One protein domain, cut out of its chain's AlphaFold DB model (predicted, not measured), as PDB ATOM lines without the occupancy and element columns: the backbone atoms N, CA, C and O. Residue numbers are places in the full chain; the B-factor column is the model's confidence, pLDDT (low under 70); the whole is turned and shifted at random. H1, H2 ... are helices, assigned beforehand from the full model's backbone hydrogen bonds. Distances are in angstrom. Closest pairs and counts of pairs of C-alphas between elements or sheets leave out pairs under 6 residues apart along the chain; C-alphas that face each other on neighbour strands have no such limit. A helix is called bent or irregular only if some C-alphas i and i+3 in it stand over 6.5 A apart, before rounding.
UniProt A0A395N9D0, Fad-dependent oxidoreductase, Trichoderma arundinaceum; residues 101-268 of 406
ATOM      1  N   GLU A 101     -34.615  94.775 285.810       95.50
ATOM      2  CA  GLU A 101     -33.762  93.686 285.331       95.50
ATOM      3  C   GLU A 101     -33.098  94.028 283.989       95.50
ATOM      4  O   GLU A 101     -31.884  93.867 283.833       95.50
ATOM      5  N   VAL A 102     -33.869  94.549 283.030       96.06
ATOM      6  CA  VAL A 102     -33.356  94.966 281.717       96.06
ATOM      7  C   VAL A 102     -32.335  96.093 281.872       96.06
ATOM      8  O   VAL A 102     -31.241  96.026 281.306       96.06
ATOM      9  N   ILE A 103     -32.644  97.095 282.698       94.75
ATOM     10  CA  ILE A 103     -31.735  98.200 283.020       94.75
ATOM     11  C   ILE A 103     -30.451  97.661 283.659       94.75
ATOM     12  O   ILE A 103     -29.350  98.033 283.251       94.75
ATOM     13  N   HIS A 104     -30.564  96.762 284.637       93.50
ATOM     14  CA  HIS A 104     -29.414  96.162 285.307       93.50
ATOM     15  C   HIS A 104     -28.506  95.407 284.325       93.50
ATOM     16  O   HIS A 104     -27.281  95.541 284.389       93.50
ATOM     17  N   ASN A 105     -29.086  94.674 283.373       94.88
ATOM     18  CA  ASN A 105     -28.334  93.956 282.346       94.88
ATOM     19  C   ASN A 105     -27.577  94.899 281.398       94.88
ATOM     20  O   ASN A 105     -26.417  94.626 281.085       94.88
ATOM     21  N   PHE A 106     -28.159  96.039 281.012       96.00
ATOM     22  CA  PHE A 106     -27.418  97.065 280.271       96.00
ATOM     23  C   PHE A 106     -26.267  97.650 281.097       96.00
ATOM     24  O   PHE A 106     -25.142  97.762 280.607       96.00
ATOM     25  N   ARG A 107     -26.510  97.959 282.375       92.38
ATOM     26  CA  ARG A 107     -25.498  98.565 283.253       92.38
ATOM     27  C   ARG A 107     -24.296  97.661 283.516       92.38
ATOM     28  O   ARG A 107     -23.194  98.183 283.657       92.38
ATOM     29  N   LYS A 108     -24.455  96.332 283.522       93.50
ATOM     30  CA  LYS A 108     -23.321  95.384 283.627       93.50
ATOM     31  C   LYS A 108     -22.281  95.561 282.519       93.50
ATOM     32  O   LYS A 108     -21.115  95.243 282.726       93.50
ATOM     33  N   ARG A 109     -22.702  96.057 281.354       93.19
ATOM     34  CA  ARG A 109     -21.855  96.263 280.174       93.19
ATOM     35  C   ARG A 109     -21.307  97.693 280.074       93.19
ATOM     36  O   ARG A 109     -20.518  97.974 279.169       93.19
ATOM     37  N   ALA A 110     -21.676  98.589 280.993       89.56
ATOM     38  CA  ALA A 110     -21.194  99.970 281.013       89.56
ATOM     39  C   ALA A 110     -19.661 100.031 281.121       89.56
ATOM     40  O   ALA A 110     -19.048  99.251 281.847       89.56
ATOM     41  N   ASN A 111     -19.039 100.968 280.402       83.69
ATOM     42  CA  ASN A 111     -17.579 101.141 280.334       83.69
ATOM     43  C   ASN A 111     -16.784  99.915 279.833       83.69
ATOM     44  O   ASN A 111     -15.560  99.871 279.964       83.69
ATOM     45  N   THR A 112     -17.446  98.926 279.226       88.12
ATOM     46  CA  THR A 112     -16.781  97.780 278.588       88.12
ATOM     47  C   THR A 112     -16.651  97.977 277.073       88.12
ATOM     48  O   THR A 112     -17.232  98.894 276.488       88.12
ATOM     49  N   ARG A 113     -15.896  97.096 276.398       85.38
ATOM     50  CA  ARG A 113     -15.842  97.066 274.920       85.38
ATOM     51  C   ARG A 113     -17.159  96.629 274.277       85.38
ATOM     52  O   ARG A 113     -17.364  96.905 273.102       85.38
ATOM     53  N   ASP A 114     -18.025  95.982 275.048       89.38
ATOM     54  CA  ASP A 114     -19.361  95.547 274.649       89.38
ATOM     55  C   ASP A 114     -20.438  96.479 275.237       89.38
ATOM     56  O   ASP A 114     -21.516  96.050 275.633       89.38
ATOM     57  N   ALA A 115     -20.138  97.778 275.365       91.88
ATOM     58  CA  ALA A 115     -21.116  98.747 275.849       91.88
ATOM     59  C   ALA A 115     -22.355  98.789 274.924       91.88
ATOM     60  O   ALA A 115     -22.187  98.814 273.699       91.88
ATOM     61  N   PRO A 116     -23.577  98.868 275.487       94.81
ATOM     62  CA  PRO A 116     -24.815  98.830 274.719       94.81
ATOM     63  C   PRO A 116     -24.888  99.871 273.596       94.81
ATOM     64  O   PRO A 116     -24.422 101.012 273.726       94.81
ATOM     65  N   ASN A 117     -25.532  99.492 272.492       95.12
ATOM     66  CA  ASN A 117     -25.870 100.396 271.400       95.12
ATOM     67  C   ASN A 117     -27.322 100.876 271.517       95.12
ATOM     68  O   ASN A 117     -28.279 100.102 271.499       95.12
ATOM     69  N   PHE A 118     -27.492 102.194 271.589       96.81
ATOM     70  CA  PHE A 118     -28.793 102.820 271.760       96.81
ATOM     71  C   PHE A 118     -29.753 102.500 270.613       96.81
ATOM     72  O   PHE A 118     -30.912 102.218 270.876       96.81
ATOM     73  N   MET A 119     -29.309 102.529 269.356       95.56
ATOM     74  CA  MET A 119     -30.211 102.356 268.212       95.56
ATOM     75  C   MET A 119     -30.648 100.901 268.027       95.56
ATOM     76  O   MET A 119     -31.789 100.653 267.644       95.56
ATOM     77  N   THR A 120     -29.761  99.941 268.287       95.56
ATOM     78  CA  THR A 120     -30.039  98.522 268.020       95.56
ATOM     79  C   THR A 120     -30.559  97.762 269.234       95.56
ATOM     80  O   THR A 120     -31.204  96.738 269.049       95.56
ATOM     81  N   GLU A 121     -30.302  98.233 270.458       96.12
ATOM     82  CA  GLU A 121     -30.669  97.506 271.682       96.12
ATOM     83  C   GLU A 121     -31.664  98.272 272.564       96.12
ATOM     84  O   GLU A 121     -32.603  97.676 273.083       96.12
ATOM     85  N   VAL A 122     -31.508  99.593 272.719       97.19
ATOM     86  CA  VAL A 122     -32.361 100.394 273.624       97.19
ATOM     87  C   VAL A 122     -33.600 100.943 272.909       97.19
ATOM     88  O   VAL A 122     -34.720 100.851 273.408       97.19
ATOM     89  N   TRP A 123     -33.420 101.509 271.717       96.94
ATOM     90  CA  TRP A 123     -34.477 102.130 270.926       96.94
ATOM     91  C   TRP A 123     -35.612 101.169 270.553       96.94
ATOM     92  O   TRP A 123     -36.762 101.595 270.658       96.94
ATOM     93  N   PRO A 124     -35.368  99.897 270.180       97.44
ATOM     94  CA  PRO A 124     -36.453  98.956 269.916       97.44
ATOM     95  C   PRO A 124     -37.400  98.801 271.109       97.44
ATOM     96  O   PRO A 124     -38.612  98.764 270.911       97.44
ATOM     97  N   LEU A 125     -36.873  98.811 272.341       97.69
ATOM     98  CA  LEU A 125     -37.674  98.744 273.568       97.69
ATOM     99  C   LEU A 125     -38.517 100.012 273.747       97.69
ATOM    100  O   LEU A 125     -39.733  99.927 273.896       97.69
ATOM    101  N   VAL A 126     -37.899 101.193 273.627       97.06
ATOM    102  CA  VAL A 126     -38.604 102.490 273.701       97.06
ATOM    103  C   VAL A 126     -39.702 102.582 272.640       97.06
ATOM    104  O   VAL A 126     -40.831 102.972 272.926       97.06
ATOM    105  N   SER A 127     -39.373 102.215 271.402       97.06
ATOM    106  CA  SER A 127     -40.281 102.241 270.260       97.06
ATOM    107  C   SER A 127     -41.463 101.301 270.470       97.06
ATOM    108  O   SER A 127     -42.606 101.707 270.263       97.06
ATOM    109  N   LYS A 128     -41.207 100.062 270.900       97.25
ATOM    110  CA  LYS A 128     -42.251  99.069 271.161       97.25
ATOM    111  C   LYS A 128     -43.187  99.526 272.276       97.25
ATOM    112  O   LYS A 128     -44.398  99.359 272.169       97.25
ATOM    113  N   GLU A 129     -42.647 100.163 273.303       96.88
ATOM    114  CA  GLU A 129     -43.430 100.661 274.425       96.88
ATOM    115  C   GLU A 129     -44.338 101.839 274.040       96.88
ATOM    116  O   GLU A 129     -45.537 101.818 274.319       96.88
ATOM    117  N   VAL A 130     -43.804 102.812 273.293       97.44
ATOM    118  CA  VAL A 130     -44.591 103.908 272.698       97.44
ATOM    119  C   VAL A 130     -45.716 103.359 271.814       97.44
ATOM    120  O   VAL A 130     -46.864 103.793 271.919       97.44
ATOM    121  N   GLN A 131     -45.398 102.389 270.953       97.75
ATOM    122  CA  GLN A 131     -46.372 101.764 270.058       97.75
ATOM    123  C   GLN A 131     -47.448 100.982 270.811       97.75
ATOM    124  O   GLN A 131     -48.606 101.011 270.406       97.75
ATOM    125  N   THR A 132     -47.086 100.327 271.915       97.25
ATOM    126  CA  THR A 132     -48.037  99.601 272.765       97.25
ATOM    127  C   THR A 132     -49.118 100.558 273.255       97.25
ATOM    128  O   THR A 132     -50.287 100.362 272.934       97.25
ATOM    129  N   VAL A 133     -48.731 101.665 273.898       96.69
ATOM    130  CA  VAL A 133     -49.680 102.679 274.392       96.69
ATOM    131  C   VAL A 133     -50.528 103.269 273.262       96.69
ATOM    132  O   VAL A 133     -51.735 103.450 273.421       96.69
ATOM    133  N   TYR A 134     -49.925 103.531 272.099       97.62
ATOM    134  CA  TYR A 134     -50.666 104.016 270.936       97.62
ATOM    135  C   TYR A 134     -51.767 103.039 270.503       97.62
ATOM    136  O   TYR A 134     -52.923 103.434 270.348       97.62
ATOM    137  N   TYR A 135     -51.424 101.765 270.310       97.75
ATOM    138  CA  TYR A 135     -52.361 100.769 269.805       97.75
ATOM    139  C   TYR A 135     -53.433 100.389 270.827       97.75
ATOM    140  O   TYR A 135     -54.580 100.181 270.437       97.75
ATOM    141  N   GLU A 136     -53.112 100.379 272.121       96.06
ATOM    142  CA  GLU A 136     -54.121 100.231 273.175       96.06
ATOM    143  C   GLU A 136     -55.131 101.383 273.153       96.06
ATOM    144  O   GLU A 136     -56.337 101.147 273.228       96.06
ATOM    145  N   GLY A 137     -54.657 102.618 272.950       95.06
ATOM    146  CA  GLY A 137     -55.524 103.782 272.765       95.06
ATOM    147  C   GLY A 137     -56.400 103.687 271.509       95.06
ATOM    148  O   GLY A 137     -57.579 104.026 271.560       95.06
ATOM    149  N   VAL A 138     -55.859 103.194 270.389       95.62
ATOM    150  CA  VAL A 138     -56.617 102.997 269.134       95.62
ATOM    151  C   VAL A 138     -57.686 101.909 269.277       95.62
ATOM    152  O   VAL A 138     -58.798 102.069 268.778       95.62
ATOM    153  N   LEU A 139     -57.369 100.800 269.951       95.06
ATOM    154  CA  LEU A 139     -58.326  99.717 270.195       95.06
ATOM    155  C   LEU A 139     -59.392 100.107 271.227       95.06
ATOM    156  O   LEU A 139     -60.511  99.592 271.164       95.06
ATOM    157  N   GLY A 140     -59.038 100.998 272.155       93.00
ATOM    158  CA  GLY A 140     -59.787 101.282 273.370       93.00
ATOM    159  C   GLY A 140     -59.511 100.236 274.455       93.00
ATOM    160  O   GLY A 140     -59.412  99.037 274.177       93.00
ATOM    161  N   GLN A 141     -59.434 100.683 275.712       86.19
ATOM    162  CA  GLN A 141     -58.983  99.870 276.850       86.19
ATOM    163  C   GLN A 141     -59.742  98.538 276.991       86.19
ATOM    164  O   GLN A 141     -59.127  97.475 276.983       86.19
ATOM    165  N   ALA A 142     -61.078  98.573 277.003       86.94
ATOM    166  CA  ALA A 142     -61.903  97.370 277.158       86.94
ATOM    167  C   ALA A 142     -61.661  96.323 276.053       86.94
ATOM    168  O   ALA A 142     -61.730  95.114 276.288       86.94
ATOM    169  N   ARG A 143     -61.372  96.774 274.825       92.44
ATOM    170  CA  ARG A 143     -61.065  95.879 273.705       92.44
ATOM    171  C   ARG A 143     -59.636  95.350 273.798       92.44
ATOM    172  O   ARG A 143     -59.444  94.164 273.536       92.44
ATOM    173  N   SER A 144     -58.668  96.192 274.169       91.56
ATOM    174  CA  SER A 144     -57.275  95.777 274.404       91.56
ATOM    175  C   SER A 144     -57.208  94.645 275.434       91.56
ATOM    176  O   SER A 144     -56.659  93.577 275.146       91.56
ATOM    177  N   GLU A 145     -57.863  94.835 276.584       90.44
ATOM    178  CA  GLU A 145     -57.927  93.861 277.680       90.44
ATOM    179  C   GLU A 145     -58.581  92.553 277.228       90.44
ATOM    180  O   GLU A 145     -58.002  91.477 277.381       90.44
ATOM    181  N   LYS A 146     -59.749  92.633 276.573       90.88
ATOM    182  CA  LYS A 146     -60.460  91.453 276.058       90.88
ATOM    183  C   LYS A 146     -59.616  90.629 275.079       90.88
ATOM    184  O   LYS A 146     -59.742  89.407 275.033       90.88
ATOM    185  N   LEU A 147     -58.785  91.282 274.269       91.88
ATOM    186  CA  LEU A 147     -57.927  90.619 273.283       91.88
ATOM    187  C   LEU A 147     -56.591  90.140 273.869       91.88
ATOM    188  O   LEU A 147     -55.848  89.438 273.167       91.88
ATOM    189  N   ASN A 148     -56.294  90.498 275.124       94.88
ATOM    190  CA  ASN A 148     -54.969  90.405 275.730       94.88
ATOM    191  C   ASN A 148     -53.895  91.000 274.799       94.88
ATOM    192  O   ASN A 148     -52.866  90.377 274.520       94.88
ATOM    193  N   PHE A 149     -54.199  92.166 274.213       96.56
ATOM    194  CA  PHE A 149     -53.392  92.742 273.140       96.56
ATOM    195  C   PHE A 149     -51.996  93.122 273.630       96.56
ATOM    196  O   PHE A 149     -51.027  92.756 272.974       96.56
ATOM    197  N   GLN A 150     -51.885  93.779 274.789       96.00
ATOM    198  CA  GLN A 150     -50.604  94.220 275.347       96.00
ATOM    199  C   GLN A 150     -49.597  93.066 275.446       96.00
ATOM    200  O   GLN A 150     -48.521  93.138 274.855       96.00
ATOM    201  N   ALA A 151     -49.963  91.965 276.109       96.06
ATOM    202  CA  ALA A 151     -49.067  90.823 276.281       96.06
ATOM    203  C   ALA A 151     -48.659  90.198 274.936       96.06
ATOM    204  O   ALA A 151     -47.484  89.906 274.715       96.06
ATOM    205  N   LYS A 152     -49.613  90.034 274.008       97.44
ATOM    206  CA  LYS A 152     -49.336  89.497 272.666       97.44
ATOM    207  C   LYS A 152     -48.428  90.418 271.858       97.44
ATOM    208  O   LYS A 152     -47.514  89.942 271.193       97.44
ATOM    209  N   PHE A 153     -48.665  91.726 271.916       97.56
ATOM    210  CA  PHE A 153     -47.885  92.706 271.177       97.56
ATOM    211  C   PHE A 153     -46.454  92.766 271.705       97.56
ATOM    212  O   PHE A 153     -45.523  92.654 270.910       97.56
ATOM    213  N   LEU A 154     -46.264  92.839 273.026       96.62
ATOM    214  CA  LEU A 154     -44.940  92.838 273.657       96.62
ATOM    215  C   LEU A 154     -44.143  91.551 273.384       96.62
ATOM    216  O   LEU A 154     -42.922  91.613 273.279       96.62
ATOM    217  N   ALA A 155     -44.811  90.408 273.203       96.31
ATOM    218  CA  ALA A 155     -44.160  89.140 272.864       96.31
ATOM    219  C   ALA A 155     -43.635  89.066 271.414       96.31
ATOM    220  O   ALA A 155     -42.835  88.186 271.094       96.31
ATOM    221  N   THR A 156     -44.068  89.963 270.521       97.12
ATOM    222  CA  THR A 156     -43.569  89.997 269.134       97.12
ATOM    223  C   THR A 156     -42.293  90.840 269.028       97.12
ATOM    224  O   THR A 156     -42.252  91.949 269.574       97.12
ATOM    225  N   PRO A 157     -41.262  90.397 268.278       94.62
ATOM    226  CA  PRO A 157     -40.079  91.221 268.049       94.62
ATOM    227  C   PRO A 157     -40.441  92.542 267.353       94.62
ATOM    228  O   PRO A 157     -41.367  92.590 266.537       94.62
ATOM    229  N   HIS A 158     -39.719  93.615 267.685       94.12
ATOM    230  CA  HIS A 158     -39.937  94.951 267.115       94.12
ATOM    231  C   HIS A 158     -39.796  94.930 265.584       94.12
ATOM    232  O   HIS A 158     -38.834  94.366 265.066       94.12
ATOM    233  N   ASN A 159     -40.757  95.536 264.872       92.44
ATOM    234  CA  ASN A 159     -40.807  95.602 263.402       92.44
ATOM    235  C   ASN A 159     -40.812  94.227 262.694       92.44
ATOM    236  O   ASN A 159     -40.368  94.104 261.551       92.44
ATOM    237  N   SER A 160     -41.295  93.174 263.359       95.88
ATOM    238  CA  SER A 160     -41.357  91.831 262.775       95.88
ATOM    239  C   SER A 160     -42.624  91.588 261.933       95.88
ATOM    240  O   SER A 160     -43.652  92.246 262.129       95.88
ATOM    241  N   PRO A 161     -42.617  90.591 261.026       96.88
ATOM    242  CA  PRO A 161     -43.834  90.142 260.343       96.88
ATOM    243  C   PRO A 161     -44.941  89.698 261.312       96.88
ATOM    244  O   PRO A 161     -46.116  89.931 261.046       96.88
ATOM    245  N   GLN A 162     -44.575  89.114 262.458       97.31
ATOM    246  CA  GLN A 162     -45.507  88.691 263.506       97.31
ATOM    247  C   GLN A 162     -46.221  89.885 264.148       97.31
ATOM    248  O   GLN A 162     -47.418  89.814 264.414       97.31
ATOM    249  N   GLU A 163     -45.512  91.000 264.352       96.25
ATOM    250  CA  GLU A 163     -46.109  92.260 264.812       96.25
ATOM    251  C   GLU A 163     -47.167  92.749 263.810       96.25
ATOM    252  O   GLU A 163     -48.306  93.027 264.181       96.25
ATOM    253  N   THR A 164     -46.820  92.762 262.520       95.94
ATOM    254  CA  THR A 164     -47.736  93.146 261.430       95.94
ATOM    255  C   THR A 164     -48.965  92.240 261.371       95.94
ATOM    256  O   THR A 164     -50.093  92.717 261.224       95.94
ATOM    257  N   GLN A 165     -48.762  90.928 261.505       97.06
ATOM    258  CA  GLN A 165     -49.837  89.945 261.511       97.06
ATOM    259  C   GLN A 165     -50.791  90.171 262.688       97.06
ATOM    260  O   GLN A 165     -52.000  90.225 262.477       97.06
ATOM    261  N   LEU A 166     -50.268  90.388 263.896       97.50
ATOM    262  CA  LEU A 166     -51.094  90.670 265.068       97.50
ATOM    263  C   LEU A 166     -51.947  91.932 264.861       97.50
ATOM    264  O   LEU A 166     -53.136  91.924 265.173       97.50
ATOM    265  N   LEU A 167     -51.372  93.002 264.297       97.25
ATOM    266  CA  LEU A 167     -52.111  94.234 263.989       97.25
ATOM    267  C   LEU A 167     -53.230  94.004 262.955       97.25
ATOM    268  O   LEU A 167     -54.295  94.612 263.075       97.25
ATOM    269  N   ASN A 168     -53.021  93.118 261.971       96.69
ATOM    270  CA  ASN A 168     -54.077  92.683 261.047       96.69
ATOM    271  C   ASN A 168     -55.192  91.932 261.789       96.69
ATOM    272  O   ASN A 168     -56.366  92.250 261.611       96.69
ATOM    273  N   GLU A 169     -54.834  90.964 262.636       96.25
ATOM    274  CA  GLU A 169     -55.778  90.124 263.385       96.25
ATOM    275  C   GLU A 169     -56.670  90.946 264.324       96.25
ATOM    276  O   GLU A 169     -57.868  90.681 264.439       96.25
ATOM    277  N   VAL A 170     -56.119  91.984 264.960       95.94
ATOM    278  CA  VAL A 170     -56.903  92.898 265.806       95.94
ATOM    279  C   VAL A 170     -57.612  94.007 265.020       95.94
ATOM    280  O   VAL A 170     -58.343  94.809 265.605       95.94
ATOM    281  N   GLY A 171     -57.463  94.042 263.695       95.62
ATOM    282  CA  GLY A 171     -58.189  94.945 262.806       95.62
ATOM    283  C   GLY A 171     -57.717  96.399 262.855       95.62
ATOM    284  O   GLY A 171     -58.545  97.299 262.720       95.62
ATOM    285  N   ILE A 172     -56.420  96.647 263.068       96.19
ATOM    286  CA  ILE A 172     -55.831  97.992 262.972       96.19
ATOM    287  C   ILE A 172     -55.402  98.236 261.512       96.19
ATOM    288  O   ILE A 172     -54.449  97.593 261.041       96.19
ATOM    289  N   PRO A 173     -56.074  99.152 260.781       95.25
ATOM    290  CA  PRO A 173     -55.777  99.407 259.375       95.25
ATOM    291  C   PRO A 173     -54.412 100.083 259.205       95.25
ATOM    292  O   PRO A 173     -53.967 100.823 260.082       95.25
ATOM    293  N   ASP A 174     -53.776  99.900 258.045       93.44
ATOM    294  CA  ASP A 174     -52.448 100.460 257.736       93.44
ATOM    295  C   ASP A 174     -52.356 101.980 257.940       93.44
ATOM    296  O   ASP A 174     -51.330 102.501 258.384       93.44
ATOM    297  N   THR A 175     -53.451 102.696 257.677       92.31
ATOM    298  CA  THR A 175     -53.559 104.152 257.855       92.31
ATOM    299  C   THR A 175     -53.485 104.591 259.318       92.31
ATOM    300  O   THR A 175     -53.071 105.717 259.589       92.31
ATOM    301  N   GLN A 176     -53.839 103.710 260.256       94.75
ATOM    302  CA  GLN A 176     -53.745 103.927 261.700       94.75
ATOM    303  C   GLN A 176     -52.536 103.221 262.315       94.75
ATOM    304  O   GLN A 176     -52.435 103.138 263.532       94.75
ATOM    305  N   ARG A 177     -51.605 102.682 261.520       95.69
ATOM    306  CA  ARG A 177     -50.377 102.113 262.084       95.69
ATOM    307  C   ARG A 177     -49.423 103.210 262.508       95.69
ATOM    308  O   ARG A 177     -49.330 104.258 261.865       95.69
ATOM    309  N   TRP A 178     -48.690 102.967 263.587       96.75
ATOM    310  CA  TRP A 178     -47.618 103.853 263.988       96.75
ATOM    311  C   TRP A 178     -46.531 103.877 262.913       96.75
ATOM    312  O   TRP A 178     -46.199 102.861 262.307       96.75
ATOM    313  N   SER A 179     -45.974 105.055 262.656       94.44
ATOM    314  CA  SER A 179     -44.831 105.211 261.763       94.44
ATOM    315  C   SER A 179     -43.965 106.338 262.283       94.44
ATOM    316  O   SER A 179     -44.363 107.505 262.260       94.44
ATOM    317  N   TRP A 180     -42.764 105.981 262.732       93.25
ATOM    318  CA  TRP A 180     -41.775 106.966 263.142       93.25
ATOM    319  C   TRP A 180     -41.428 107.906 261.990       93.25
ATOM    320  O   TRP A 180     -41.358 109.107 262.216       93.25
ATOM    321  N   ASP A 181     -41.342 107.422 260.752       91.06
ATOM    322  CA  ASP A 181     -41.064 108.280 259.595       91.06
ATOM    323  C   ASP A 181     -42.117 109.380 259.426       91.06
ATOM    324  O   ASP A 181     -41.766 110.557 259.334       91.06
ATOM    325  N   ARG A 182     -43.413 109.038 259.497       89.94
ATOM    326  CA  ARG A 182     -44.498 110.037 259.420       89.94
ATOM    327  C   ARG A 182     -44.469 111.029 260.581       89.94
ATOM    328  O   ARG A 182     -44.776 112.203 260.401       89.94
ATOM    329  N   ILE A 183     -44.109 110.567 261.774       91.56
ATOM    330  CA  ILE A 183     -44.093 111.390 262.991       91.56
ATOM    331  C   ILE A 183     -42.895 112.344 263.008       91.56
ATOM    332  O   ILE A 183     -43.016 113.494 263.438       91.56
ATOM    333  N   LEU A 184     -41.739 111.875 262.537       88.81
ATOM    334  CA  LEU A 184     -40.489 112.632 262.503       88.81
ATOM    335  C   LEU A 184     -40.404 113.566 261.295       88.81
ATOM    336  O   LEU A 184     -39.769 114.620 261.387       88.81
ATOM    337  N   GLN A 185     -41.046 113.197 260.187       87.75
ATOM    338  CA  GLN A 185     -41.081 113.949 258.937       87.75
ATOM    339  C   GLN A 185     -42.527 114.055 258.428       87.75
ATOM    340  O   GLN A 185     -42.913 113.366 257.484       87.75
ATOM    341  N   PRO A 186     -43.356 114.941 259.007       87.38
ATOM    342  CA  PRO A 186     -44.773 115.039 258.642       87.38
ATOM    343  C   PRO A 186     -45.005 115.580 257.222       87.38
ATOM    344  O   PRO A 186     -46.055 115.333 256.635       87.38
ATOM    345  N   HIS A 187     -44.034 116.296 256.645       86.38
ATOM    346  CA  HIS A 187     -44.062 116.659 255.225       86.38
ATOM    347  C   HIS A 187     -43.616 115.500 254.321       86.38
ATOM    348  O   HIS A 187     -43.883 115.540 253.125       86.38
ATOM    349  N   GLY A 188     -42.976 114.458 254.864       85.44
ATOM    350  CA  GLY A 188     -42.410 113.346 254.103       85.44
ATOM    351  C   GLY A 188     -41.567 113.834 252.922       85.44
ATOM    352  O   GLY A 188     -40.820 114.801 253.037       85.44
ATOM    353  N   GLY A 189     -41.747 113.206 251.760       84.19
ATOM    354  CA  GLY A 189     -41.129 113.630 250.499       84.19
ATOM    355  C   GLY A 189     -41.894 114.712 249.725       84.19
ATOM    356  O   GLY A 189     -41.662 114.849 248.527       84.19
ATOM    357  N   ARG A 190     -42.845 115.435 250.341       86.62
ATOM    358  CA  ARG A 190     -43.624 116.468 249.634       86.62
ATOM    359  C   ARG A 190     -42.722 117.625 249.215       86.62
ATOM    360  O   ARG A 190     -41.963 118.161 250.021       86.62
ATOM    361  N   THR A 191     -42.874 118.053 247.971       87.81
ATOM    362  CA  THR A 191     -42.358 119.325 247.470       87.81
ATOM    363  C   THR A 191     -43.512 120.319 247.393       87.81
ATOM    364  O   THR A 191     -44.636 119.941 247.077       87.81
ATOM    365  N   PHE A 192     -43.246 121.581 247.719       88.94
ATOM    366  CA  PHE A 192     -44.243 122.649 247.662       88.94
ATOM    367  C   PHE A 192     -43.922 123.550 246.474       88.94
ATOM    368  O   PHE A 192     -42.785 124.010 246.342       88.94
ATOM    369  N   ALA A 193     -44.905 123.814 245.618       89.19
ATOM    370  CA  ALA A 193     -44.734 124.628 244.419       89.19
ATOM    371  C   ALA A 193     -44.675 126.133 244.731       89.19
ATOM    372  O   ALA A 193     -44.212 126.921 243.907       89.19
ATOM    373  N   SER A 194     -45.138 126.559 245.915       87.25
ATOM    374  CA  SER A 194     -45.115 127.964 246.336       87.25
ATOM    375  C   SER A 194     -45.026 128.145 247.855       87.25
ATOM    376  O   SER A 194     -45.353 127.254 248.638       87.25
ATOM    377  N   ALA A 195     -44.655 129.357 248.284       82.62
ATOM    378  CA  ALA A 195     -44.675 129.743 249.696       82.62
ATOM    379  C   ALA A 195     -46.089 129.714 250.309       82.62
ATOM    380  O   ALA A 195     -46.228 129.517 251.515       82.62
ATOM    381  N   THR A 196     -47.137 129.911 249.501       81.81
ATOM    382  CA  THR A 196     -48.530 129.834 249.964       81.81
ATOM    383  C   THR A 196     -48.940 128.397 250.241       81.81
ATOM    384  O   THR A 196     -49.451 128.125 251.317       81.81
ATOM    385  N   GLU A 197     -48.608 127.468 249.349       86.75
ATOM    386  CA  GLU A 197     -48.893 126.045 249.558       86.75
ATOM    387  C   GLU A 197     -48.187 125.498 250.810       86.75
ATOM    388  O   GLU A 197     -48.798 124.807 251.626       86.75
ATOM    389  N   TRP A 198     -46.919 125.875 251.017       86.88
ATOM    390  CA  TRP A 198     -46.189 125.531 252.241       86.88
ATOM    391  C   TRP A 198     -46.851 126.119 253.495       86.88
ATOM    392  O   TRP A 198     -46.960 125.437 254.517       86.88
ATOM    393  N   ARG A 199     -47.313 127.377 253.427       82.12
ATOM    394  CA  ARG A 199     -47.996 128.051 254.539       82.12
ATOM    395  C   ARG A 199     -49.298 127.339 254.896       82.12
ATOM    396  O   ARG A 199     -49.517 127.060 256.071       82.12
ATOM    397  N   ASP A 200     -50.127 127.029 253.906       79.94
ATOM    398  CA  ASP A 200     -51.427 126.387 254.115       79.94
ATOM    399  C   ASP A 200     -51.247 124.978 254.691       79.94
ATOM    400  O   ASP A 200     -51.918 124.600 255.655       79.94
ATOM    401  N   TRP A 201     -50.265 124.230 254.181       91.00
ATOM    402  CA  TRP A 201     -49.881 122.942 254.751       91.00
ATOM    403  C   TRP A 201     -49.418 123.063 256.209       91.00
ATOM    404  O   TRP A 201     -49.890 122.309 257.061       91.00
ATOM    405  N   MET A 202     -48.534 124.019 256.521       84.94
ATOM    406  CA  MET A 202     -48.029 124.231 257.881       84.94
ATOM    407  C   MET A 202     -49.158 124.604 258.851       84.94
ATOM    408  O   MET A 202     -49.209 124.082 259.964       84.94
ATOM    409  N   ILE A 203     -50.079 125.480 258.438       80.19
ATOM    410  CA  ILE A 203     -51.239 125.878 259.248       80.19
ATOM    411  C   ILE A 203     -52.134 124.667 259.530       80.19
ATOM    412  O   ILE A 203     -52.497 124.436 260.684       80.19
ATOM    413  N   ASN A 204     -52.437 123.856 258.513       82.31
ATOM    414  CA  ASN A 204     -53.237 122.642 258.688       82.31
ATOM    415  C   ASN A 204     -52.556 121.643 259.629       82.31
ATOM    416  O   ASN A 204     -53.188 121.150 260.561       82.31
ATOM    417  N   TYR A 205     -51.249 121.425 259.465       87.56
ATOM    418  CA  TYR A 205     -50.464 120.572 260.355       87.56
ATOM    419  C   TYR A 205     -50.511 121.048 261.820       87.56
ATOM    420  O   TYR A 205     -50.671 120.244 262.742       87.56
ATOM    421  N   LEU A 206     -50.418 122.361 262.057       82.19
ATOM    422  CA  LEU A 206     -50.539 122.940 263.398       82.19
ATOM    423  C   LEU A 206     -51.951 122.774 263.978       82.19
ATOM    424  O   LEU A 206     -52.085 122.459 265.165       82.19
ATOM    425  N   HIS A 207     -52.998 122.939 263.163       79.56
ATOM    426  CA  HIS A 207     -54.384 122.711 263.576       79.56
ATOM    427  C   HIS A 207     -54.646 121.247 263.941       79.56
ATOM    428  O   HIS A 207     -55.222 120.977 264.996       79.56
ATOM    429  N   GLU A 208     -54.173 120.300 263.130       86.94
ATOM    430  CA  GLU A 208     -54.236 118.868 263.436       86.94
ATOM    431  C   GLU A 208     -53.487 118.550 264.734       86.94
ATOM    432  O   GLU A 208     -54.014 117.866 265.615       86.94
ATOM    433  N   GLY A 209     -52.287 119.115 264.909       86.19
ATOM    434  CA  GLY A 209     -51.505 118.978 266.134       86.19
ATOM    435  C   GLY A 209     -52.241 119.489 267.378       86.19
ATOM    436  O   GLY A 209     -52.207 118.830 268.420       86.19
ATOM    437  N   ALA A 210     -52.937 120.625 267.272       79.31
ATOM    438  CA  ALA A 210     -53.746 121.196 268.348       79.31
ATOM    439  C   ALA A 210     -55.023 120.381 268.631       79.31
ATOM    440  O   ALA A 210     -55.413 120.239 269.792       79.31
ATOM    441  N   ALA A 211     -55.654 119.816 267.598       84.75
ATOM    442  CA  ALA A 211     -56.802 118.924 267.746       84.75
ATOM    443  C   ALA A 211     -56.406 117.627 268.467       84.75
ATOM    444  O   ALA A 211     -57.064 117.237 269.426       84.75
ATOM    445  N   GLN A 212     -55.282 117.020 268.079       91.19
ATOM    446  CA  GLN A 212     -54.716 115.851 268.758       91.19
ATOM    447  C   GLN A 212     -54.325 116.167 270.204       91.19
ATOM    448  O   GLN A 212     -54.574 115.367 271.098       91.19
ATOM    449  N   ALA A 213     -53.752 117.348 270.459       83.44
ATOM    450  CA  ALA A 213     -53.448 117.808 271.812       83.44
ATOM    451  C   ALA A 213     -54.691 117.877 272.714       83.44
ATOM    452  O   ALA A 213     -54.629 117.485 273.876       83.44
ATOM    453  N   LYS A 214     -55.829 118.327 272.173       82.69
ATOM    454  CA  LYS A 214     -57.099 118.429 272.906       82.69
ATOM    455  C   LYS A 214     -57.675 117.067 273.316       82.69
ATOM    456  O   LYS A 214     -58.439 117.016 274.271       82.69
ATOM    457  N   LEU A 215     -57.316 115.986 272.620       90.12
ATOM    458  CA  LEU A 215     -57.702 114.627 273.018       90.12
ATOM    459  C   LEU A 215     -56.991 114.162 274.301       90.12
ATOM    460  O   LEU A 215     -57.368 113.135 274.845       90.12
ATOM    461  N   GLY A 216     -55.987 114.910 274.769       84.12
ATOM    462  CA  GLY A 216     -55.306 114.671 276.037       84.12
ATOM    463  C   GLY A 216     -54.171 113.646 275.966       84.12
ATOM    464  O   GLY A 216     -53.904 113.060 274.915       84.12
ATOM    465  N   ASN A 217     -53.427 113.495 277.065       85.25
ATOM    466  CA  ASN A 217     -52.270 112.593 277.176       85.25
ATOM    467  C   ASN A 217     -52.575 111.230 277.827       85.25
ATOM    468  O   ASN A 217     -51.636 110.482 278.107       85.25
ATOM    469  N   LEU A 218     -53.850 110.911 278.051       85.12
ATOM    470  CA  LEU A 218     -54.343 109.576 278.391       85.12
ATOM    471  C   LEU A 218     -55.325 109.084 277.327       85.12
ATOM    472  O   LEU A 218     -55.131 108.014 276.758       85.12
ATOM    473  N   ASN A 219     -56.341 109.891 277.019       86.69
ATOM    474  CA  ASN A 219     -57.430 109.489 276.128       86.69
ATOM    475  C   ASN A 219     -57.058 109.595 274.640       86.69
ATOM    476  O   ASN A 219     -57.568 108.842 273.813       86.69
ATOM    477  N   GLY A 220     -56.168 110.524 274.282       93.94
ATOM    478  CA  GLY A 220     -55.693 110.726 272.916       93.94
ATOM    479  C   GLY A 220     -54.554 109.766 272.556       93.94
ATOM    480  O   GLY A 220     -53.438 109.986 273.035       93.94
ATOM    481  N   PRO A 221     -54.740 108.782 271.649       95.75
ATOM    482  CA  PRO A 221     -53.746 107.724 271.426       95.75
ATOM    483  C   PRO A 221     -52.372 108.256 271.006       95.75
ATOM    484  O   PRO A 221     -51.341 107.828 271.520       95.75
ATOM    485  N   LEU A 222     -52.342 109.243 270.101       95.44
ATOM    486  CA  LEU A 222     -51.095 109.846 269.628       95.44
ATOM    487  C   LEU A 222     -50.348 110.566 270.754       95.44
ATOM    488  O   LEU A 222     -49.139 110.408 270.901       95.44
ATOM    489  N   LYS A 223     -51.045 111.395 271.536       93.62
ATOM    490  CA  LYS A 223     -50.398 112.221 272.559       93.62
ATOM    491  C   LYS A 223     -50.061 111.420 273.808       93.62
ATOM    492  O   LYS A 223     -49.013 111.695 274.380       93.62
ATOM    493  N   ALA A 224     -50.848 110.403 274.157       93.62
ATOM    494  CA  ALA A 224     -50.493 109.422 275.178       93.62
ATOM    495  C   ALA A 224     -49.186 108.698 274.821       93.62
ATOM    496  O   ALA A 224     -48.243 108.705 275.610       93.62
ATOM    497  N   ALA A 225     -49.073 108.188 273.592       96.00
ATOM    498  CA  ALA A 225     -47.870 107.514 273.109       96.00
ATOM    499  C   ALA A 225     -46.631 108.427 273.095       96.00
ATOM    500  O   ALA A 225     -45.553 108.034 273.535       96.00
ATOM    501  N   LEU A 226     -46.758 109.679 272.643       94.06
ATOM    502  CA  LEU A 226     -45.637 110.628 272.681       94.06
ATOM    503  C   LEU A 226     -45.252 111.047 274.111       94.06
ATOM    504  O   LEU A 226     -44.085 111.358 274.363       94.06
ATOM    505  N   ASP A 227     -46.196 111.036 275.056       91.25
ATOM    506  CA  ASP A 227     -45.931 111.311 276.472       91.25
ATOM    507  C   ASP A 227     -45.112 110.187 277.133       91.25
ATOM    508  O   ASP A 227     -44.313 110.462 278.026       91.25
ATOM    509  N   VAL A 228     -45.200 108.944 276.633       93.38
ATOM    510  CA  VAL A 228     -44.339 107.823 277.067       93.38
ATOM    511  C   VAL A 228     -42.862 108.160 276.879       93.38
ATOM    512  O   VAL A 228     -42.066 107.939 277.786       93.38
ATOM    513  N   MET A 229     -42.472 108.793 275.767       92.25
ATOM    514  CA  MET A 229     -41.074 109.210 275.559       92.25
ATOM    515  C   MET A 229     -40.574 110.171 276.648       92.25
ATOM    516  O   MET A 229     -39.389 110.195 276.996       92.25
ATOM    517  N   ARG A 230     -41.476 111.002 277.184       85.88
ATOM    518  CA  ARG A 230     -41.169 111.880 278.312       85.88
ATOM    519  C   ARG A 230     -41.069 111.096 279.611       85.88
ATOM    520  O   ARG A 230     -40.198 111.412 280.423       85.88
ATOM    521  N   ASP A 231     -41.976 110.157 279.825       87.62
ATOM    522  CA  ASP A 231     -42.064 109.411 281.071       87.62
ATOM    523  C   ASP A 231     -40.924 108.389 281.195       87.62
ATOM    524  O   ASP A 231     -40.379 108.276 282.284       87.62
ATOM    525  N   LEU A 232     -40.447 107.782 280.102       91.44
ATOM    526  CA  LEU A 232     -39.315 106.834 280.086       91.44
ATOM    527  C   LEU A 232     -37.932 107.469 280.300       91.44
ATOM    528  O   LEU A 232     -36.904 106.793 280.244       91.44
ATOM    529  N   ARG A 233     -37.849 108.789 280.507       88.62
ATOM    530  CA  ARG A 233     -36.545 109.456 280.647       88.62
ATOM    531  C   ARG A 233     -35.772 108.985 281.865       88.62
ATOM    532  O   ARG A 233     -34.549 108.949 281.804       88.62
ATOM    533  N   ASN A 234     -36.465 108.670 282.955       85.12
ATOM    534  CA  ASN A 234     -35.812 108.240 284.186       85.12
ATOM    535  C   ASN A 234     -35.099 106.902 283.973       85.12
ATOM    536  O   ASN A 234     -33.942 106.756 284.340       85.12
ATOM    537  N   GLU A 235     -35.753 105.970 283.295       92.56
ATOM    538  CA  GLU A 235     -35.231 104.644 282.986       92.56
ATOM    539  C   GLU A 235     -34.108 104.718 281.958       92.56
ATOM    540  O   GLU A 235     -33.065 104.090 282.118       92.56
ATOM    541  N   LEU A 236     -34.270 105.565 280.938       92.81
ATOM    542  CA  LEU A 236     -33.215 105.805 279.960       92.81
ATOM    543  C   LEU A 236     -31.962 106.404 280.600       92.81
ATOM    544  O   LEU A 236     -30.869 105.966 280.258       92.81
ATOM    545  N   ARG A 237     -32.085 107.334 281.559       87.94
ATOM    546  CA  ARG A 237     -30.929 107.853 282.321       87.94
ATOM    547  C   ARG A 237     -30.158 106.735 283.014       87.94
ATOM    548  O   ARG A 237     -28.940 106.679 282.894       87.94
ATOM    549  N   LEU A 238     -30.865 105.809 283.668       89.50
ATOM    550  CA  LEU A 238     -30.234 104.672 284.346       89.50
ATOM    551  C   LEU A 238     -29.428 103.783 283.386       89.50
ATOM    552  O   LEU A 238     -28.476 103.138 283.824       89.50
ATOM    553  N   ILE A 239     -29.793 103.758 282.103       92.06
ATOM    554  CA  ILE A 239     -29.092 103.004 281.059       92.06
ATOM    555  C   ILE A 239     -27.925 103.801 280.466       92.06
ATOM    556  O   ILE A 239     -26.875 103.218 280.225       92.06
ATOM    557  N   VAL A 240     -28.094 105.097 280.182       91.31
ATOM    558  CA  VAL A 240     -27.164 105.854 279.318       91.31
ATOM    559  C   VAL A 240     -26.136 106.710 280.060       91.31
ATOM    560  O   VAL A 240     -25.148 107.132 279.444       91.31
ATOM    561  N   ASP A 241     -26.359 106.997 281.342       84.06
ATOM    562  CA  ASP A 241     -25.453 107.816 282.151       84.06
ATOM    563  C   ASP A 241     -24.157 107.054 282.492       84.06
ATOM    564  O   ASP A 241     -24.098 105.824 282.458       84.06
ATOM    565  N   HIS A 242     -23.089 107.795 282.807       81.75
ATOM    566  CA  HIS A 242     -21.792 107.253 283.258       81.75
ATOM    567  C   HIS A 242     -21.165 106.173 282.351       81.75
ATOM    568  O   HIS A 242     -20.666 105.149 282.827       81.75
ATOM    569  N   GLY A 243     -21.182 106.399 281.035       81.56
ATOM    570  CA  GLY A 243     -20.577 105.476 280.066       81.56
ATOM    571  C   GLY A 243     -21.396 104.204 279.829       81.56
ATOM    572  O   GLY A 243     -20.859 103.182 279.399       81.56
ATOM    573  N   GLY A 244     -22.706 104.263 280.090       89.94
ATOM    574  CA  GLY A 244     -23.643 103.177 279.808       89.94
ATOM    575  C   GLY A 244     -23.890 102.897 278.319       89.94
ATOM    576  O   GLY A 244     -24.495 101.889 277.980       89.94
ATOM    577  N   LEU A 245     -23.381 103.744 277.420       93.00
ATOM    578  CA  LEU A 245     -23.349 103.516 275.974       93.00
ATOM    579  C   LEU A 245     -21.919 103.642 275.447       93.00
ATOM    580  O   LEU A 245     -21.105 104.385 276.001       93.00
ATOM    581  N   SER A 246     -21.637 103.010 274.306       90.50
ATOM    582  CA  SER A 246     -20.413 103.314 273.554       90.50
ATOM    583  C   SER A 246     -20.383 104.791 273.124       90.50
ATOM    584  O   SER A 246     -21.419 105.375 272.802       90.50
ATOM    585  N   GLY A 247     -19.195 105.408 273.068       86.50
ATOM    586  CA  GLY A 247     -19.049 106.827 272.698       86.50
ATOM    587  C   GLY A 247     -19.650 107.176 271.326       86.50
ATOM    588  O   GLY A 247     -20.282 108.221 271.176       86.50
ATOM    589  N   VAL A 248     -19.536 106.269 270.347       89.69
ATOM    590  CA  VAL A 248     -20.165 106.409 269.019       89.69
ATOM    591  C   VAL A 248     -21.687 106.414 269.141       89.69
ATOM    592  O   VAL A 248     -22.334 107.349 268.673       89.69
ATOM    593  N   SER A 249     -22.266 105.427 269.835       93.50
ATOM    594  CA  SER A 249     -23.719 105.364 270.005       93.50
ATOM    595  C   SER A 249     -24.260 106.518 270.847       93.50
ATOM    596  O   SER A 249     -25.382 106.962 270.611       93.50
ATOM    597  N   ARG A 250     -23.493 107.016 271.819       90.75
ATOM    598  CA  ARG A 250     -23.851 108.210 272.584       90.75
ATOM    599  C   ARG A 250     -23.968 109.417 271.654       90.75
ATOM    600  O   ARG A 250     -25.038 110.010 271.566       90.75
ATOM    601  N   ARG A 251     -22.904 109.719 270.904       85.75
ATOM    602  CA  ARG A 251     -22.846 110.867 269.991       85.75
ATOM    603  C   ARG A 251     -23.915 110.799 268.904       85.75
ATOM    604  O   ARG A 251     -24.638 111.768 268.678       85.75
ATOM    605  N   GLU A 252     -23.976 109.684 268.184       89.94
ATOM    606  CA  GLU A 252     -24.762 109.572 266.951       89.94
ATOM    607  C   GLU A 252     -26.233 109.297 267.242       89.94
ATOM    608  O   GLU A 252     -27.111 109.969 266.699       89.94
ATOM    609  N   HIS A 253     -26.516 108.354 268.140       94.00
ATOM    610  CA  HIS A 253     -27.882 107.906 268.380       94.00
ATOM    611  C   HIS A 253     -28.558 108.674 269.512       94.00
ATOM    612  O   HIS A 253     -29.687 109.124 269.332       94.00
ATOM    613  N   LEU A 254     -27.903 108.868 270.662       88.69
ATOM    614  CA  LEU A 254     -28.549 109.560 271.780       88.69
ATOM    615  C   LEU A 254     -28.543 111.083 271.590       88.69
ATOM    616  O   LEU A 254     -29.604 111.711 271.603       88.69
ATOM    617  N   ASP A 255     -27.368 111.678 271.408       81.62
ATOM    618  CA  ASP A 255     -27.200 113.133 271.432       81.62
ATOM    619  C   ASP A 255     -27.656 113.774 270.108       81.62
ATOM    620  O   ASP A 255     -28.411 114.748 270.109       81.62
ATOM    621  N   SER A 256     -27.257 113.206 268.963       80.19
ATOM    622  CA  SER A 256     -27.552 113.792 267.643       80.19
ATOM    623  C   SER A 256     -28.940 113.441 267.098       80.19
ATOM    624  O   SER A 256     -29.532 114.248 266.371       80.19
ATOM    625  N   TRP A 257     -29.475 112.266 267.444       88.12
ATOM    626  CA  TRP A 257     -30.731 111.757 266.889       88.12
ATOM    627  C   TRP A 257     -31.879 111.746 267.910       88.12
ATOM    628  O   TRP A 257     -32.836 112.509 267.754       88.12
ATOM    629  N   TYR A 258     -31.783 110.956 268.983       91.25
ATOM    630  CA  TYR A 258     -32.887 110.731 269.920       91.25
ATOM    631  C   TYR A 258     -33.241 111.974 270.736       91.25
ATOM    632  O   TYR A 258     -34.409 112.351 270.809       91.25
ATOM    633  N   THR A 259     -32.259 112.656 271.324       85.25
ATOM    634  CA  THR A 259     -32.503 113.816 272.195       85.25
ATOM    635  C   THR A 259     -33.250 114.943 271.459       85.25
ATOM    636  O   THR A 259     -34.285 115.396 271.961       85.25
ATOM    637  N   PRO A 260     -32.854 115.353 270.232       82.69
ATOM    638  CA  PRO A 260     -33.603 116.336 269.447       82.69
ATOM    639  C   PRO A 260     -34.990 115.872 269.000       82.69
ATOM    640  O   PRO A 260     -35.833 116.711 268.669       82.69
ATOM    641  N   ILE A 261     -35.211 114.563 268.870       87.06
ATOM    642  CA  ILE A 261     -36.505 113.969 268.514       87.06
ATOM    643  C   ILE A 261     -37.434 113.970 269.724       87.06
ATOM    644  O   ILE A 261     -38.532 114.514 269.652       87.06
ATOM    645  N   ASN A 262     -36.965 113.445 270.853       86.69
ATOM    646  CA  ASN A 262     -37.684 113.445 272.116       86.69
ATOM    647  C   ASN A 262     -38.102 114.871 272.505       86.69
ATOM    648  O   ASN A 262     -39.251 115.099 272.869       86.69
ATOM    649  N   ALA A 263     -37.212 115.855 272.339       80.75
ATOM    650  CA  ALA A 263     -37.550 117.256 272.568       80.75
ATOM    651  C   ALA A 263     -38.684 117.756 271.655       80.75
ATOM    652  O   ALA A 263     -39.640 118.359 272.138       80.75
ATOM    653  N   PHE A 264     -38.604 117.463 270.356       83.19
ATOM    654  CA  PHE A 264     -39.606 117.866 269.365       83.19
ATOM    655  C   PHE A 264     -40.991 117.252 269.610       83.19
ATOM    656  O   PHE A 264     -41.998 117.930 269.405       83.19
ATOM    657  N   LEU A 265     -41.035 115.993 270.051       85.88
ATOM    658  CA  LEU A 265     -42.270 115.222 270.175       85.88
ATOM    659  C   LEU A 265     -42.924 115.305 271.557       85.88
ATOM    660  O   LEU A 265     -44.146 115.380 271.646       85.88
ATOM    661  N   SER A 266     -42.130 115.288 272.631       79.69
ATOM    662  CA  SER A 266     -42.633 115.122 274.004       79.69
ATOM    663  C   SER A 266     -42.423 116.351 274.895       79.69
ATOM    664  O   SER A 266     -42.972 116.434 275.995       79.69
ATOM    665  N   ILE A 267     -41.630 117.332 274.439       71.75
ATOM    666  CA  ILE A 267     -41.318 118.567 275.182       71.75
ATOM    667  C   ILE A 267     -42.003 119.782 274.548       71.75
ATOM    668  O   ILE A 267     -41.714 120.906 274.913       71.75
ATOM    669  N   GLY A 268     -42.989 119.595 273.678       62.97
ATOM    670  CA  GLY A 268     -43.714 120.678 273.017       62.97
ATOM    671  C   GLY A 268     -44.412 121.726 273.901       62.97
ATOM    672  O   GLY A 268     -44.533 121.539 275.111       62.97
TER     673      GLY A 268
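This is residues 101 to 268 of the 406 residues of the protein "Fad-dependent oxidoreductase" of Trichoderma arundinaceum (UniProt A0A395N9D0). The long helix H2 runs through the middle of this all-helix domain; the chain passes along one side of it through H8 and H9 and then folds back as the bent helix H10, whose two arms pack on the beginning of H2 and on H8. H4 packs on the later part of H2, away from H8, with H5 side by side with H4 and short H3 at the turn from H2 into H4; H1 packs on H9, and long H7 lies far out, beyond the beginning of H8. The printed part has 168 residues, with ten named helices, H1 to H10 in chain order, and no named strand. It is compact, with a radius of gyration of the C-alphas of 17.9 A, and spans 52 by 45 by 28 A.

H1 covers residues 101 to 108, beginning with C-alpha 101 at (-33.762, 93.686, 285.331). H2, residues 118 to 139, is the longest helix by residues and measures 29.7 A from C-alpha 118 at (-28.793, 102.820, 271.760) to C-alpha 139 at (-58.326, 99.717, 270.195). It has a kink of 29 degrees near residue 125 and is neither bent nor irregular, but only just: C-alphas 120 and 123 are 6.4 A apart. H3 is residues 141 to 147, H4 residues 149 to 154, H5 residues 161 to 169 and H6 residues 180 to 184. H7, residues 195 to 214, measures 28.7 A, and H8, residues 221 to 231, 15.2 A. H9 is residues 233 to 240. H10, residues 247 to 266, was assigned as one helix by its hydrogen bonds but is bent, with C-alphas 256 and 259 6.7 A apart. Its arms are H10a, residues 247 to 256, 12.1 A, and H10b, residues 259 to 266, 10.4 A, ending at C-alpha 266 at (-42.633, 115.122, 274.004). The arms stand at a steep tilt of 36 degrees, only just past shallow.

H2 and H8 are the hub, touching three helices each. They touch each other, closest at the C-alphas of Gly 137 and Pro 221, 4.5 A, and run opposite ways at a steep tilt of 37 degrees, only just past shallow. H2 touches H4 with residues 128 to 136 alone, closest at the C-alphas of Thr 132 and Gln 150, 6.5 A, at a shallow tilt of 6 degrees, opposite ways. H4 and H5 form a helical hairpin and only just touch, with 3 pairs of C-alphas within 8 A, the closest those of Phe 153 and Glu 163, 6.6 A. H3 is close to H2 but not clearly touching, with C-alphas 136 and 144 closest at 5.6 A. H2 touches H10a with residues 118 to 119 alone, closest at the C-alphas of Phe 118 and Ser 249, 5.9 A. H10b touches H8, closest at the C-alphas of Ser 266 and Leu 226, 5.6 A, at a steep tilt of 45 degrees, opposite ways. H6 is close to H10b but not clearly touching, with C-alphas 184 and 261 closest at 7.3 A. H7 only just touches H8, with residues 212 to 213 alone and 3 pairs of C-alphas within 8 A; Ala 213 and Lys 223 have the closest C-alphas, 6.4 A, and the helices are about perpendicular at 79 degrees. H1 touches H9, closest at the C-alphas of Ile 103 and Ile 239, 5.8 A. H8 and H9 meet only through their link. Every O i to N i+4 pair is within hydrogen-bond range in H1, H3, H4, H5, H6, H7, H9 and H10b; the counts are 15 of 18 in H2, 5 of 7 in H8 and 4 of 6 in H10a.

The two C-alphas farthest apart, those of Lys 108 and Thr 196, are 54.4 A apart. The printed part has no cut and no long link. Mean pLDDT of the printed part is 90.7, and residue 268 alone is under 70.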